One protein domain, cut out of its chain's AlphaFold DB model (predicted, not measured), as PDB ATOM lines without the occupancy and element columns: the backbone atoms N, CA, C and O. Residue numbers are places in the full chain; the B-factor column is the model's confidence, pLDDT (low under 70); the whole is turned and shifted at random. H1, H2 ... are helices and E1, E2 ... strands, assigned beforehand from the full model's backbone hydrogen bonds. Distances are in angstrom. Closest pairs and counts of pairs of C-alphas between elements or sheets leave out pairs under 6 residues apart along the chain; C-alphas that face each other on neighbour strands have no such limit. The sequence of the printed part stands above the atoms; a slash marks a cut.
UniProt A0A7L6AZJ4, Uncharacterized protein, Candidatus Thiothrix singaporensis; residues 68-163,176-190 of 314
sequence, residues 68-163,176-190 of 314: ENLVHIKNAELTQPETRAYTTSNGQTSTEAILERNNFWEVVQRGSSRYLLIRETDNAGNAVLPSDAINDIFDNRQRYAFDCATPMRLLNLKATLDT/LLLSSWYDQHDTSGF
ATOM      1  N   GLU A  68     277.824 333.651 255.828       86.12
ATOM      2  CA  GLU A  68     276.575 334.434 255.827       86.12
ATOM      3  C   GLU A  68     276.153 334.879 257.239       86.12
ATOM      4  O   GLU A  68     275.324 335.769 257.399       86.12
ATOM      5  N   ASN A  69     276.743 334.288 258.283       85.81
ATOM      6  CA  ASN A  69     276.444 334.595 259.683       85.81
ATOM      7  C   ASN A  69     277.338 335.705 260.269       85.81
ATOM      8  O   ASN A  69     277.449 335.809 261.493       85.81
ATOM      9  N   LEU A  70     277.982 336.512 259.420       86.94
ATOM     10  CA  LEU A  70     278.989 337.535 259.748       86.94
ATOM     11  C   LEU A  70     280.321 336.980 260.257       86.94
ATOM     12  O   LEU A  70     281.369 337.290 259.701       86.94
ATOM     13  N   VAL A  71     280.292 336.152 261.297       93.44
ATOM     14  CA  VAL A  71     281.484 335.578 261.931       93.44
ATOM     15  C   VAL A  71     281.219 334.130 262.345       93.44
ATOM     16  O   VAL A  71     280.101 333.783 262.733       93.44
ATOM     17  N   HIS A  72     282.237 333.278 262.245       95.31
ATOM     18  CA  HIS A  72     282.163 331.872 262.633       95.31
ATOM     19  C   HIS A  72     283.545 331.316 263.018       95.31
ATOM     20  O   HIS A  72     284.544 331.601 262.353       95.31
ATOM     21  N   ILE A  73     283.583 330.490 264.063       96.88
ATOM     22  CA  ILE A  73     284.723 329.698 264.522       96.88
ATOM     23  C   ILE A  73     284.429 328.223 264.221       96.88
ATOM     24  O   ILE A  73     283.583 327.578 264.845       96.88
ATOM     25  N   LYS A  74     285.171 327.654 263.277       94.50
ATOM     26  CA  LYS A  74     285.064 326.244 262.901       94.50
ATOM     27  C   LYS A  74     285.670 325.362 263.983       94.50
ATOM     28  O   LYS A  74     286.756 325.643 264.490       94.50
ATOM     29  N   ASN A  75     285.006 324.240 264.255       91.56
ATOM     30  CA  ASN A  75     285.382 323.304 265.321       91.56
ATOM     31  C   ASN A  75     285.470 323.988 266.698       91.56
ATOM     32  O   ASN A  75     286.379 323.700 267.476       91.56
ATOM     33  N   ALA A  76     284.548 324.916 266.972       93.00
ATOM     34  CA  ALA A  76     284.429 325.569 268.267       93.00
ATOM     35  C   ALA A  76     284.229 324.559 269.409       93.00
ATOM     36  O   ALA A  76     283.662 323.482 269.231       93.00
ATOM     37  N   GLU A  77     284.684 324.935 270.602       93.88
ATOM     38  CA  GLU A  77     284.724 324.055 271.775       93.88
ATOM     39  C   GLU A  77     283.362 323.919 272.472       93.88
ATOM     40  O   GLU A  77     283.120 322.948 273.193       93.88
ATOM     41  N   LEU A  78     282.461 324.885 272.269       93.38
ATOM     42  CA  LEU A  78     281.124 324.852 272.853       93.38
ATOM     43  C   LEU A  78     280.264 323.776 272.194       93.38
ATOM     44  O   LEU A  78     280.011 323.796 270.993       93.38
ATOM     45  N   THR A  79     279.757 322.856 273.016       90.38
ATOM     46  CA  THR A  79     278.831 321.802 272.571       90.38
ATOM     47  C   THR A  79     277.378 322.272 272.515       90.38
ATOM     48  O   THR A  79     276.568 321.672 271.810       90.38
ATOM     49  N   GLN A  80     277.039 323.327 273.262       93.38
ATOM     50  CA  GLN A  80     275.733 323.983 273.292       93.38
ATOM     51  C   GLN A  80     275.926 325.485 273.548       93.38
ATOM     52  O   GLN A  80     276.867 325.845 274.262       93.38
ATOM     53  N   PRO A  81     275.039 326.356 273.032       95.81
ATOM     54  CA  PRO A  81     275.078 327.776 273.351       95.81
ATOM     55  C   PRO A  81     274.893 328.061 274.845       95.81
ATOM     56  O   PRO A  81     274.076 327.429 275.518       95.81
ATOM     57  N   GLU A  82     275.601 329.070 275.343       96.50
ATOM     58  CA  GLU A  82     275.464 329.590 276.708       96.50
ATOM     59  C   GLU A  82     274.741 330.945 276.695       96.50
ATOM     60  O   GLU A  82     274.803 331.678 275.712       96.50
ATOM     61  N   THR A  83     274.099 331.324 277.802       96.81
ATOM     62  CA  THR A  83     273.514 332.666 277.971       96.81
ATOM     63  C   THR A  83     274.302 333.443 279.014       96.81
ATOM     64  O   THR A  83     274.485 332.966 280.134       96.81
ATOM     65  N   ARG A  84     274.715 334.668 278.674       95.31
ATOM     66  CA  ARG A  84     275.469 335.565 279.558       95.31
ATOM     67  C   ARG A  84     274.783 336.924 279.677       95.31
ATOM     68  O   ARG A  84     274.273 337.459 278.697       95.31
ATOM     69  N   ALA A  85     274.783 337.495 280.881       94.81
ATOM     70  CA  ALA A  85     274.403 338.889 281.083       94.81
ATOM     71  C   ALA A  85     275.573 339.817 280.720       94.81
ATOM     72  O   ALA A  85     276.715 339.526 281.069       94.81
ATOM     73  N   TYR A  86     275.295 340.939 280.059       91.50
ATOM     74  CA  TYR A  86     276.299 341.958 279.742       91.50
ATOM     75  C   TYR A  86     275.740 343.367 279.950       91.50
ATOM     76  O   TYR A  86     274.524 343.575 279.935       91.50
ATOM     77  N   THR A  87     276.634 344.335 280.140       89.25
ATOM     78  CA  THR A  87     276.285 345.755 280.239       89.25
ATOM     79  C   THR A  87     276.374 346.401 278.861       89.25
ATOM     80  O   THR A  87     277.406 346.337 278.194       89.25
ATOM     81  N   THR A  88     275.281 347.006 278.416       85.00
ATOM     82  CA  THR A  88     275.198 347.755 277.159       85.00
ATOM     83  C   THR A  88     275.910 349.105 277.270       85.00
ATOM     84  O   THR A  88     276.209 349.589 278.361       85.00
ATOM     85  N   SER A  89     276.122 349.773 276.134       81.31
ATOM     86  CA  SER A  89     276.758 351.099 276.082       81.31
ATOM     87  C   SER A  89     276.015 352.190 276.869       81.31
ATOM     88  O   SER A  89     276.633 353.156 277.300       81.31
ATOM     89  N   ASN A  90     274.707 352.037 277.106       86.38
ATOM     90  CA  ASN A  90     273.903 352.943 277.938       86.38
ATOM     91  C   ASN A  90     273.829 352.522 279.424       86.38
ATOM     92  O   ASN A  90     273.010 353.057 280.169       86.38
ATOM     93  N   GLY A  91     274.651 351.557 279.855       89.50
ATOM     94  CA  GLY A  91     274.741 351.105 281.247       89.50
ATOM     95  C   GLY A  91     273.624 350.157 281.699       89.50
ATOM     96  O   GLY A  91     273.514 349.873 282.890       89.50
ATOM     97  N   GLN A  92     272.784 349.666 280.784       92.50
ATOM     98  CA  GLN A  92     271.720 348.713 281.104       92.50
ATOM     99  C   GLN A  92     272.234 347.271 281.070       92.50
ATOM    100  O   GLN A  92     273.115 346.918 280.290       92.50
ATOM    101  N   THR A  93     271.657 346.406 281.901       94.56
ATOM    102  CA  THR A  93     271.910 344.964 281.821       94.56
ATOM    103  C   THR A  93     271.042 344.353 280.728       94.56
ATOM    104  O   THR A  93     269.825 344.537 280.718       94.56
ATOM    105  N   SER A  94     271.660 343.591 279.833       94.44
ATOM    106  CA  SER A  94     270.993 342.787 278.809       94.44
ATOM    107  C   SER A  94     271.570 341.369 278.790       94.44
ATOM    108  O   SER A  94     272.420 341.025 279.612       94.44
ATOM    109  N   THR A  95     271.090 340.525 277.878       94.94
ATOM    110  CA  THR A  95     271.573 339.148 277.698       94.94
ATOM    111  C   THR A  95     272.076 338.925 276.281       94.94
ATOM    112  O   THR A  95     271.539 339.484 275.324       94.94
ATOM    113  N   GLU A  96     273.116 338.112 276.159       96.25
ATOM    114  CA  GLU A  96     273.676 337.636 274.897       96.25
ATOM    115  C   GLU A  96     273.803 336.113 274.930       96.25
ATOM    116  O   GLU A  96     273.984 335.518 275.997       96.25
ATOM    117  N   ALA A  97     273.702 335.486 273.760       97.31
ATOM    118  CA  ALA A  97     273.993 334.068 273.598       97.31
ATOM    119  C   ALA A  97     275.433 333.901 273.105       97.31
ATOM    120  O   ALA A  97     275.820 334.537 272.129       97.31
ATOM    121  N   ILE A  98     276.215 333.046 273.751       97.56
ATOM    122  CA  ILE A  98     277.551 332.651 273.307       97.56
ATOM    123  C   ILE A  98     277.370 331.368 272.508       97.56
ATOM    124  O   ILE A  98     276.968 330.344 273.057       97.56
ATOM    125  N   LEU A  99     277.593 331.446 271.203       97.00
ATOM    126  CA  LEU A  99     277.307 330.363 270.268       97.00
ATOM    127  C   LEU A  99     278.516 329.453 270.063       97.00
ATOM    128  O   LEU A  99     278.371 328.242 269.945       97.00
ATOM    129  N   GLU A 100     279.702 330.053 269.998       97.56
ATOM    130  CA  GLU A 100     280.961 329.397 269.653       97.56
ATOM    131  C   GLU A 100     282.082 330.013 270.495       97.56
ATOM    132  O   GLU A 100     282.002 331.185 270.871       97.56
ATOM    133  N   ARG A 101     283.118 329.232 270.808       97.19
ATOM    134  CA  ARG A 101     284.244 329.655 271.647       97.19
ATOM    135  C   ARG A 101     285.520 328.907 271.264       97.19
ATOM    136  O   ARG A 101     285.464 327.721 270.937       97.19
ATOM    137  N   ASN A 102     286.649 329.596 271.365       97.12
ATOM    138  CA  ASN A 102     287.982 329.014 271.526       97.12
ATOM    139  C   ASN A 102     288.729 329.766 272.646       97.12
ATOM    140  O   ASN A 102     288.117 330.570 273.349       97.12
ATOM    141  N   ASN A 103     290.035 329.544 272.830       97.06
ATOM    142  CA  ASN A 103     290.821 330.213 273.881       97.06
ATOM    143  C   ASN A 103     290.800 331.752 273.836       97.06
ATOM    144  O   ASN A 103     290.912 332.371 274.888       97.06
ATOM    145  N   PHE A 104     290.624 332.367 272.666       98.19
ATOM    146  CA  PHE A 104     290.751 333.816 272.481       98.19
ATOM    147  C   PHE A 104     289.417 334.513 272.221       98.19
ATOM    148  O   PHE A 104     289.207 335.638 272.666       98.19
ATOM    149  N   TRP A 105     288.502 333.845 271.521       98.19
ATOM    150  CA  TRP A 105     287.313 334.462 270.948       98.19
ATOM    151  C   TRP A 105     286.033 333.716 271.298       98.19
ATOM    152  O   TRP A 105     286.002 332.493 271.448       98.19
ATOM    153  N   GLU A 106     284.951 334.482 271.357       98.06
ATOM    154  CA  GLU A 106     283.578 334.011 271.431       98.06
ATOM    155  C   GLU A 106     282.769 334.585 270.270       98.06
ATOM    156  O   GLU A 106     282.824 335.787 270.013       98.06
ATOM    157  N   VAL A 107     281.958 333.760 269.606       97.50
ATOM    158  CA  VAL A 107     280.878 334.281 268.760       97.50
ATOM    159  C   VAL A 107     279.680 334.551 269.648       97.50
ATOM    160  O   VAL A 107     279.052 333.622 270.162       97.50
ATOM    161  N   VAL A 108     279.357 335.828 269.828       96.88
ATOM    162  CA  VAL A 108     278.219 336.273 270.630       96.88
ATOM    163  C   VAL A 108     277.092 336.780 269.745       96.88
ATOM    164  O   VAL A 108     277.317 337.490 268.764       96.88
ATOM    165  N   GLN A 109     275.860 336.440 270.109       95.38
ATOM    166  CA  GLN A 109     274.651 336.904 269.450       95.38
ATOM    167  C   GLN A 109     273.853 337.822 270.379       95.38
ATOM    168  O   GLN A 109     273.463 337.442 271.487       95.38
ATOM    169  N   ARG A 110     273.578 339.034 269.887       92.62
ATOM    170  CA  ARG A 110     272.761 340.063 270.542       92.62
ATOM    171  C   ARG A 110     271.616 340.427 269.599       92.62
ATOM    172  O   ARG A 110     271.814 341.114 268.599       92.62
ATOM    173  N   GLY A 111     270.416 339.923 269.883       88.06
ATOM    174  CA  GLY A 111     269.284 340.038 268.958       88.06
ATOM    175  C   GLY A 111     269.571 339.323 267.631       88.06
ATOM    176  O   GLY A 111     269.857 338.125 267.626       88.06
ATOM    177  N   SER A 112     269.496 340.058 266.518       85.75
ATOM    178  CA  SER A 112     269.823 339.562 265.172       85.75
ATOM    179  C   SER A 112     271.300 339.710 264.790       85.75
ATOM    180  O   SER A 112     271.699 339.221 263.739       85.75
ATOM    181  N   SER A 113     272.108 340.391 265.608       86.81
ATOM    182  CA  SER A 113     273.511 340.682 265.289       86.81
ATOM    183  C   SER A 113     274.451 339.656 265.913       86.81
ATOM    184  O   SER A 113     274.242 339.226 267.052       86.81
ATOM    185  N   ARG A 114     275.502 339.292 265.173       93.00
ATOM    186  CA  ARG A 114     276.581 338.401 265.616       93.00
ATOM    187  C   ARG A 114     277.916 339.130 265.608       93.00
ATOM    188  O   ARG A 114     278.182 339.912 264.697       93.00
ATOM    189  N   TYR A 115     278.737 338.848 266.612       93.94
ATOM    190  CA  TYR A 115     280.036 339.480 266.807       93.94
ATOM    191  C   TYR A 115     281.074 338.466 267.262       93.94
ATOM    192  O   TYR A 115     280.751 337.552 268.020       93.94
ATOM    193  N   LEU A 116     282.320 338.674 266.852       97.06
ATOM    194  CA  LEU A 116     283.480 338.012 267.423       97.06
ATOM    195  C   LEU A 116     283.983 338.880 268.581       97.06
ATOM    196  O   LEU A 116     284.448 340.000 268.374       97.06
ATOM    197  N   LEU A 117     283.822 338.397 269.805       96.69
ATOM    198  CA  LEU A 117     284.165 339.105 271.032       96.69
ATOM    199  C   LEU A 117     285.396 338.467 271.659       96.69
ATOM    200  O   LEU A 117     285.407 337.258 271.898       96.69
ATOM    201  N   ILE A 118     286.418 339.271 271.944       97.56
ATOM    202  CA  ILE A 118     287.594 338.776 272.653       97.56
ATOM    203  C   ILE A 118     287.205 338.353 274.075       97.56
ATOM    204  O   ILE A 118     286.388 338.993 274.766       97.56
ATOM    205  N   ARG A 119     287.786 337.241 274.506       96.81
ATOM    206  CA  ARG A 119     287.682 336.738 275.869       96.81
ATOM    207  C   ARG A 119     288.561 337.558 276.800       96.81
ATOM    208  O   ARG A 119     289.574 338.109 276.395       96.81
ATOM    209  N   GLU A 120     288.170 337.619 278.065       95.75
ATOM    210  CA  GLU A 120     289.017 338.203 279.112       95.75
ATOM    211  C   GLU A 120     290.060 337.194 279.597       95.75
ATOM    212  O   GLU A 120     291.183 337.566 279.924       95.75
ATOM    213  N   THR A 121     289.691 335.907 279.619       97.12
ATOM    214  CA  THR A 121     290.584 334.806 279.983       97.12
ATOM    215  C   THR A 121     290.413 333.596 279.072       97.12
ATOM    216  O   THR A 121     289.308 333.332 278.578       97.12
ATOM    217  N   ASP A 122     291.500 332.852 278.869       96.38
ATOM    218  CA  ASP A 122     291.526 331.579 278.148       96.38
ATOM    219  C   ASP A 122     290.881 330.442 278.970       96.38
ATOM    220  O   ASP A 122     290.300 330.658 280.037       96.38
ATOM    221  N   ASN A 123     290.937 329.200 278.482       92.88
ATOM    222  CA  ASN A 123     290.382 328.049 279.209       92.88
ATOM    223  C   ASN A 123     291.152 327.672 280.485       92.88
ATOM    224  O   ASN A 123     290.605 326.969 281.334       92.88
ATOM    225  N   ALA A 124     292.402 328.110 280.620       95.56
ATOM    226  CA  ALA A 124     293.222 327.900 281.808       95.56
ATOM    227  C   ALA A 124     293.083 329.045 282.832       95.56
ATOM    228  O   ALA A 124     293.610 328.935 283.939       95.56
ATOM    229  N   GLY A 125     292.348 330.110 282.494       96.25
ATOM    230  CA  GLY A 125     292.146 331.284 283.340       96.25
ATOM    231  C   GLY A 125     293.235 332.352 283.197       96.25
ATOM    232  O   GLY A 125     293.268 333.278 284.008       96.25
ATOM    233  N   ASN A 126     294.114 332.251 282.197       97.44
ATOM    234  CA  ASN A 126     295.108 333.285 281.911       97.44
ATOM    235  C   ASN A 126     294.456 334.448 281.167       97.44
ATOM    236  O   ASN A 126     293.570 334.223 280.344       97.44
ATOM    237  N   ALA A 127     294.911 335.674 281.428       97.38
ATOM    238  CA  ALA A 127     294.445 336.849 280.698       97.38
ATOM    239  C   ALA A 127     294.749 336.717 279.200       97.38
ATOM    240  O   ALA A 127     295.851 336.322 278.822       97.38
ATOM    241  N   VAL A 128     293.774 337.062 278.364       98.31
ATOM    242  CA  VAL A 128     293.938 337.087 276.906       98.31
ATOM    243  C   VAL A 128     294.353 338.488 276.468       98.31
ATOM    244  O   VAL A 128     293.682 339.468 276.795       98.31
ATOM    245  N   LEU A 129     295.445 338.575 275.708       98.12
ATOM    246  CA  LEU A 129     295.923 339.827 275.130       98.12
ATOM    247  C   LEU A 129     295.289 340.071 273.746       98.12
ATOM    248  O   LEU A 129     295.160 339.129 272.956       98.12
ATOM    249  N   PRO A 130     294.903 341.321 273.411       98.19
ATOM    250  CA  PRO A 130     294.397 341.665 272.082       98.19
ATOM    251  C   PRO A 130     295.332 341.284 270.931       98.19
ATOM    252  O   PRO A 130     294.855 340.798 269.906       98.19
ATOM    253  N   SER A 131     296.640 341.480 271.095       98.50
ATOM    254  CA  SER A 131     297.661 341.090 270.110       98.50
ATOM    255  C   SER A 131     297.650 339.585 269.832       98.50
ATOM    256  O   SER A 131     297.486 339.192 268.678       98.50
ATOM    257  N   ASP A 132     297.715 338.752 270.876       98.56
ATOM    258  CA  ASP A 132     297.640 337.288 270.765       98.56
ATOM    259  C   ASP A 132     296.359 336.835 270.057       98.56
ATOM    260  O   ASP A 132     296.392 335.999 269.154       98.56
ATOM    261  N   ALA A 133     295.218 337.414 270.436       98.44
ATOM    262  CA  ALA A 133     293.928 337.067 269.855       98.44
ATOM    263  C   ALA A 133     293.845 337.436 268.365       98.44
ATOM    264  O   ALA A 133     293.301 336.666 267.569       98.44
ATOM    265  N   ILE A 134     294.380 338.599 267.972       98.56
ATOM    266  CA  ILE A 134     294.476 338.991 266.561       98.56
ATOM    267  C   ILE A 134     295.422 338.049 265.820       98.56
ATOM    268  O   ILE A 134     295.016 337.496 264.802       98.56
ATOM    269  N   ASN A 135     296.626 337.802 266.336       98.50
ATOM    270  CA  ASN A 135     297.593 336.892 265.717       98.50
ATOM    271  C   ASN A 135     297.010 335.483 265.519       98.50
ATOM    272  O   ASN A 135     297.140 334.926 264.431       98.50
ATOM    273  N   ASP A 136     296.244 334.956 266.482       98.25
ATOM    274  CA  ASP A 136     295.578 333.655 266.346       98.25
ATOM    275  C   ASP A 136     294.632 333.585 265.131       98.25
ATOM    276  O   ASP A 136     294.578 332.559 264.450       98.25
ATOM    277  N   ILE A 137     293.932 334.676 264.788       98.12
ATOM    278  CA  ILE A 137     293.078 334.719 263.588       98.12
ATOM    279  C   ILE A 137     293.901 334.559 262.303       98.12
ATOM    280  O   ILE A 137     293.431 333.920 261.356       98.12
ATOM    281  N   PHE A 138     295.108 335.130 262.255       97.81
ATOM    282  CA  PHE A 138     296.004 335.090 261.091       97.81
ATOM    283  C   PHE A 138     296.842 333.808 261.018       97.81
ATOM    284  O   PHE A 138     297.107 333.316 259.919       97.81
ATOM    285  N   ASP A 139     297.194 333.225 262.158       97.19
ATOM    286  CA  ASP A 139     297.963 331.982 262.229       97.19
ATOM    287  C   ASP A 139     297.069 330.749 262.041       97.19
ATOM    288  O   ASP A 139     297.485 329.738 261.472       97.19
ATOM    289  N   ASN A 140     295.800 330.840 262.456       96.88
ATOM    290  CA  ASN A 140     294.820 329.757 262.380       96.88
ATOM    291  C   ASN A 140     293.632 330.080 261.459       96.88
ATOM    292  O   ASN A 140     292.515 329.629 261.721       96.88
ATOM    293  N   ARG A 141     293.848 330.817 260.359       94.94
ATOM    294  CA  ARG A 141     292.790 331.318 259.442       94.94
ATOM    295  C   ARG A 141     291.739 330.290 259.053       94.94
ATOM    296  O   ARG A 141     290.560 330.608 258.986       94.94
ATOM    297  N   GLN A 142     292.140 329.045 258.820       95.00
ATOM    298  CA  GLN A 142     291.251 327.940 258.462       95.00
ATOM    299  C   GLN A 142     290.168 327.658 259.514       95.00
ATOM    300  O   GLN A 142     289.135 327.086 259.166       95.00
ATOM    301  N   ARG A 143     290.386 328.058 260.775       97.12
ATOM    302  CA  ARG A 143     289.423 327.956 261.879       97.12
ATOM    303  C   ARG A 143     288.410 329.094 261.903       97.12
ATOM    304  O   ARG A 143     287.477 329.023 262.688       97.12
ATOM    305  N   TYR A 144     288.557 330.099 261.051       97.06
ATOM    306  CA  TYR A 144     287.692 331.268 261.028       97.06
ATOM    307  C   TYR A 144     286.989 331.407 259.677       97.06
ATOM    308  O   TYR A 144     287.524 331.036 258.627       97.06
ATOM    309  N   ALA A 145     285.766 331.923 259.711       95.94
ATOM    310  CA  ALA A 145     285.033 332.352 258.530       95.94
ATOM    311  C   ALA A 145     284.312 333.673 258.810       95.94
ATOM    312  O   ALA A 145     283.795 333.887 259.910       95.94
ATOM    313  N   PHE A 146     284.285 334.551 257.813       95.00
ATOM    314  CA  PHE A 146     283.847 335.938 257.951       95.00
ATOM    315  C   PHE A 146     282.972 336.380 256.772       95.00
ATOM    316  O   PHE A 146     283.041 335.806 255.684       95.00
ATOM    317  N   ASP A 147     282.162 337.419 256.972       91.50
ATOM    318  CA  ASP A 147     281.521 338.151 255.876       91.50
ATOM    319  C   ASP A 147     282.543 338.913 255.017       91.50
ATOM    320  O   ASP A 147     283.761 338.825 255.190       91.50
ATOM    321  N   CYS A 148     282.044 339.686 254.051       88.00
ATOM    322  CA  CYS A 148     282.885 340.459 253.147       88.00
ATOM    323  C   CYS A 148     283.574 341.661 253.819       88.00
ATOM    324  O   CYS A 148     284.582 342.134 253.291       88.00
ATOM    325  N   ALA A 149     283.058 342.165 254.948       90.31
ATOM    326  CA  ALA A 149     283.533 343.398 255.578       90.31
ATOM    327  C   ALA A 149     284.443 343.169 256.799       90.31
ATOM    328  O   ALA A 149     285.461 343.854 256.914       90.31
ATOM    329  N   THR A 150     284.157 342.186 257.667       94.12
ATOM    330  CA  THR A 150     284.977 341.908 258.871       94.12
ATOM    331  C   THR A 150     286.478 341.742 258.567       94.12
ATOM    332  O   THR A 150     287.300 342.256 259.330       94.12
ATOM    333  N   PRO A 151     286.901 341.107 257.454       95.06
ATOM    334  CA  PRO A 151     288.319 340.992 257.107       95.06
ATOM    335  C   PRO A 151     289.042 342.330 256.927       95.06
ATOM    336  O   PRO A 151     290.217 342.426 257.269       95.06
ATOM    337  N   MET A 152     288.368 343.382 256.449       94.69
ATOM    338  CA  MET A 152     288.993 344.705 256.307       94.69
ATOM    339  C   MET A 152     289.337 345.300 257.672       94.69
ATOM    340  O   MET A 152     290.411 345.869 257.866       94.69
ATOM    341  N   ARG A 153     288.451 345.091 258.649       94.12
ATOM    342  CA  ARG A 153     288.674 345.479 260.039       94.12
ATOM    343  C   ARG A 153     289.828 344.698 260.674       94.12
ATOM    344  O   ARG A 153     290.671 345.289 261.343       94.12
ATOM    345  N   LEU A 154     289.893 343.387 260.447       96.88
ATOM    346  CA  LEU A 154     290.989 342.543 260.938       96.88
ATOM    347  C   LEU A 154     292.339 342.970 260.363       96.88
ATOM    348  O   LEU A 154     293.318 343.059 261.099       96.88
ATOM    349  N   LEU A 155     292.381 343.282 259.068       97.25
ATOM    350  CA  LEU A 155     293.576 343.801 258.413       97.25
ATOM    351  C   LEU A 155     294.010 345.153 258.989       97.25
ATOM    352  O   LEU A 155     295.197 345.357 259.215       97.25
ATOM    353  N   ASN A 156     293.068 346.056 259.274       97.06
ATOM    354  CA  ASN A 156     293.365 347.327 259.938       97.06
ATOM    355  C   ASN A 156     293.997 347.120 261.321       97.06
ATOM    356  O   ASN A 156     295.011 347.742 261.636       97.06
ATOM    357  N   LEU A 157     293.418 346.230 262.132       97.50
ATOM    358  CA  LEU A 157     293.923 345.908 263.466       97.50
ATOM    359  C   LEU A 157     295.297 345.241 263.404       97.50
ATOM    360  O   LEU A 157     296.181 345.640 264.150       97.50
ATOM    361  N   LYS A 158     295.499 344.285 262.489       98.25
ATOM    362  CA  LYS A 158     296.791 343.615 262.306       98.25
ATOM    363  C   LYS A 158     297.874 344.576 261.825       98.25
ATOM    364  O   LYS A 158     298.950 344.606 262.403       98.25
ATOM    365  N   ALA A 159     297.571 345.425 260.843       98.25
ATOM    366  CA  ALA A 159     298.505 346.453 260.396       98.25
ATOM    367  C   ALA A 159     298.788 347.492 261.494       98.25
ATOM    368  O   ALA A 159     299.914 347.961 261.594       98.25
ATOM    369  N   THR A 160     297.806 347.827 262.341       97.69
ATOM    370  CA  THR A 160     298.022 348.698 263.510       97.69
ATOM    371  C   THR A 160     298.971 348.036 264.504       97.69
ATOM    372  O   THR A 160     299.993 348.629 264.826       97.69
ATOM    373  N   LEU A 161     298.673 346.799 264.916       98.31
ATOM    374  CA  LEU A 161     299.503 345.984 265.806       98.31
ATOM    375  C   LEU A 161     300.953 345.890 265.316       98.31
ATOM    376  O   LEU A 161     301.874 346.175 266.068       98.31
ATOM    377  N   ASP A 162     301.155 345.546 264.046       98.19
ATOM    378  CA  ASP A 162     302.497 345.380 263.479       98.19
ATOM    379  C   ASP A 162     303.236 346.714 263.290       98.19
ATOM    380  O   ASP A 162     304.444 346.725 263.064       98.19
ATOM    381  N   THR A 163     302.517 347.840 263.343       97.56
ATOM    382  CA  THR A 163     303.110 349.179 263.238       97.56
ATOM    383  C   THR A 163     303.546 349.697 264.600       97.56
ATOM    384  O   THR A 163     304.660 350.178 264.709       97.56
ATOM    385  N   LEU A 176     288.074 343.892 272.347       94.56
ATOM    386  CA  LEU A 176     287.645 343.897 270.947       94.56
ATOM    387  C   LEU A 176     286.294 343.195 270.725       94.56
ATOM    388  O   LEU A 176     286.076 342.069 271.176       94.56
ATOM    389  N   LEU A 177     285.423 343.845 269.954       92.62
ATOM    390  CA  LEU A 177     284.162 343.317 269.436       92.62
ATOM    391  C   LEU A 177     284.140 343.555 267.921       92.62
ATOM    392  O   LEU A 177     284.146 344.705 267.491       92.62
ATOM    393  N   LEU A 178     284.143 342.494 267.112       93.50
ATOM    394  CA  LEU A 178     284.335 342.572 265.661       93.50
ATOM    395  C   LEU A 178     283.114 342.035 264.911       93.50
ATOM    396  O   LEU A 178     282.636 340.938 265.198       93.50
ATOM    397  N   SER A 179     282.606 342.811 263.957       89.06
ATOM    398  CA  SER A 179     281.549 342.396 263.030       89.06
ATOM    399  C   SER A 179     281.414 343.421 261.912       89.06
ATOM    400  O   SER A 179     281.275 344.612 262.190       89.06
ATOM    401  N   SER A 180     281.428 342.982 260.657       88.31
ATOM    402  CA  SER A 180     281.378 343.869 259.495       88.31
ATOM    403  C   SER A 180     282.419 345.007 259.614       88.31
ATOM    404  O   SER A 180     283.551 344.778 260.036       88.31
ATOM    405  N   TRP A 181     282.041 346.244 259.291       85.81
ATOM    406  CA  TRP A 181     282.873 347.445 259.440       85.81
ATOM    407  C   TRP A 181     282.885 348.059 260.854       85.81
ATOM    408  O   TRP A 181     283.350 349.184 261.030       85.81
ATOM    409  N   TYR A 182     282.348 347.375 261.868       77.75
ATOM    410  CA  TYR A 182     282.257 347.934 263.217       77.75
ATOM    411  C   TYR A 182     283.640 348.118 263.870       77.75
ATOM    412  O   TYR A 182     284.440 347.184 263.966       77.75
ATOM    413  N   ASP A 183     283.876 349.330 264.377       76.12
ATOM    414  CA  ASP A 183     284.989 349.711 265.246       76.12
ATOM    415  C   ASP A 183     284.424 350.413 266.490       76.12
ATOM    416  O   ASP A 183     283.643 351.353 266.375       76.12
ATOM    417  N   GLN A 184     284.816 349.965 267.685       72.25
ATOM    418  CA  GLN A 184     284.402 350.576 268.953       72.25
ATOM    419  C   GLN A 184     285.124 351.889 269.289       72.25
ATOM    420  O   GLN A 184     284.647 352.654 270.124       72.25
ATOM    421  N   HIS A 185     286.278 352.126 268.668       69.25
ATOM    422  CA  HIS A 185     287.125 353.307 268.842       69.25
ATOM    423  C   HIS A 185     286.874 354.367 267.770       69.25
ATOM    424  O   HIS A 185     287.474 355.440 267.825       69.25
ATOM    425  N   ASP A 186     286.006 354.072 266.803       64.62
ATOM    426  CA  ASP A 186     285.690 354.959 265.695       64.62
ATOM    427  C   ASP A 186     284.286 355.549 265.850       64.62
ATOM    428  O   ASP A 186     283.300 354.836 266.051       64.62
ATOM    429  N   THR A 187     284.198 356.877 265.768       60.22
ATOM    430  CA  THR A 187     282.925 357.605 265.852       60.22
ATOM    431  C   THR A 187     282.428 358.122 264.499       60.22
ATOM    432  O   THR A 187     281.276 358.556 264.436       60.22
ATOM    433  N   SER A 188     283.225 358.049 263.419       59.38
ATOM    434  CA  SER A 188     282.774 358.353 262.048       59.38
ATOM    435  C   SER A 188     281.813 357.294 261.513       59.38
ATOM    436  O   SER A 188     280.903 357.629 260.753       59.38
ATOM    437  N   GLY A 189     281.965 356.050 261.976       58.34
ATOM    438  CA  GLY A 189     281.116 354.920 261.615       58.34
ATOM    439  C   GLY A 189     281.430 354.341 260.229       58.34
ATOM    440  O   GLY A 189     281.718 355.058 259.279       58.34
ATOM    441  N   PHE A 190     281.310 353.013 260.113       59.62
ATOM    442  CA  PHE A 190     281.451 352.233 258.868       59.62
ATOM    443  C   PHE A 190     282.801 352.316 258.136       59.62
ATOM    444  O   PHE A 190     282.859 352.082 256.933       59.62
TER     445      PHE A 190
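What this domain is: This is residues 68 to 163 and 176 to 190 of the 314 residues of an uncharacterized protein of Candidatus Thiothrix singaporensis (UniProt A0A7L6AZJ4). A strongly twisted sheet of four strands, E2 to E5, makes one half of the domain, and two steeply crossed helices, H1 and H2, make the other. The short strand pair E1 and E6 bridges the two halves, and residues 177 to 178 add a brief pairing to edge strand E5. The 111 printed residues hold, in order, E1 E2 E3 E4 E5 H1 E6 H2, a mixed class of helices and strands; both sheets are antiparallel, the larger in the order E2 E3 E4 E5. The whole is compact, with a radius of gyration of the C-alphas of 13.7 A, and rounded, spanning 36 by 34 by 29 A.

How they stand to each other: E1, residues 71 to 73, is the antiparallel neighbour of E6, residues 144 to 146; N 72 and O 145 are within hydrogen-bond range at 2.9 A. E2, residues 82 to 87, E3, residues 93 to 101, E4, residues 105 to 110, and E5, residues 113 to 118, form a meander, each strand the antiparallel neighbour of the one before, in three hairpins. Within hydrogen-bond range are N 84 and O 96, 2.9 A, N 99 and O 107, 2.8 A, and N 108 and O 115, 2.9 A. The closest C-alphas of E1 and E5, Val 71 and Leu 116, are 6.3 A apart. H1, residues 130 to 139, only grazes this sheet. H2, residues 150 to 163, is not on it but touches H1, the closest C-alphas being Ile 134 and Lys 158, 6.7 A. These helices run opposite ways at a steep tilt of 65 degrees, and in both every O i to N i+4 pair is within hydrogen-bond range.

Where its parts are: E1 begins at C-alpha 71 (281.484, 335.578, 261.931). E3 is 22.1 A long and H2 20.0 A, ending at C-alpha 163 (303.110, 349.179, 263.238).

The domain as a whole: The farthest C-alphas, Gln 80 and Thr 163, are 38.5 A apart. Residues 164 to 175 are cut out, leaving 18.1 A between C-alphas 163 and 176. The link from E5 to H1 is long. Residues 185 to 190 have pLDDT under 70.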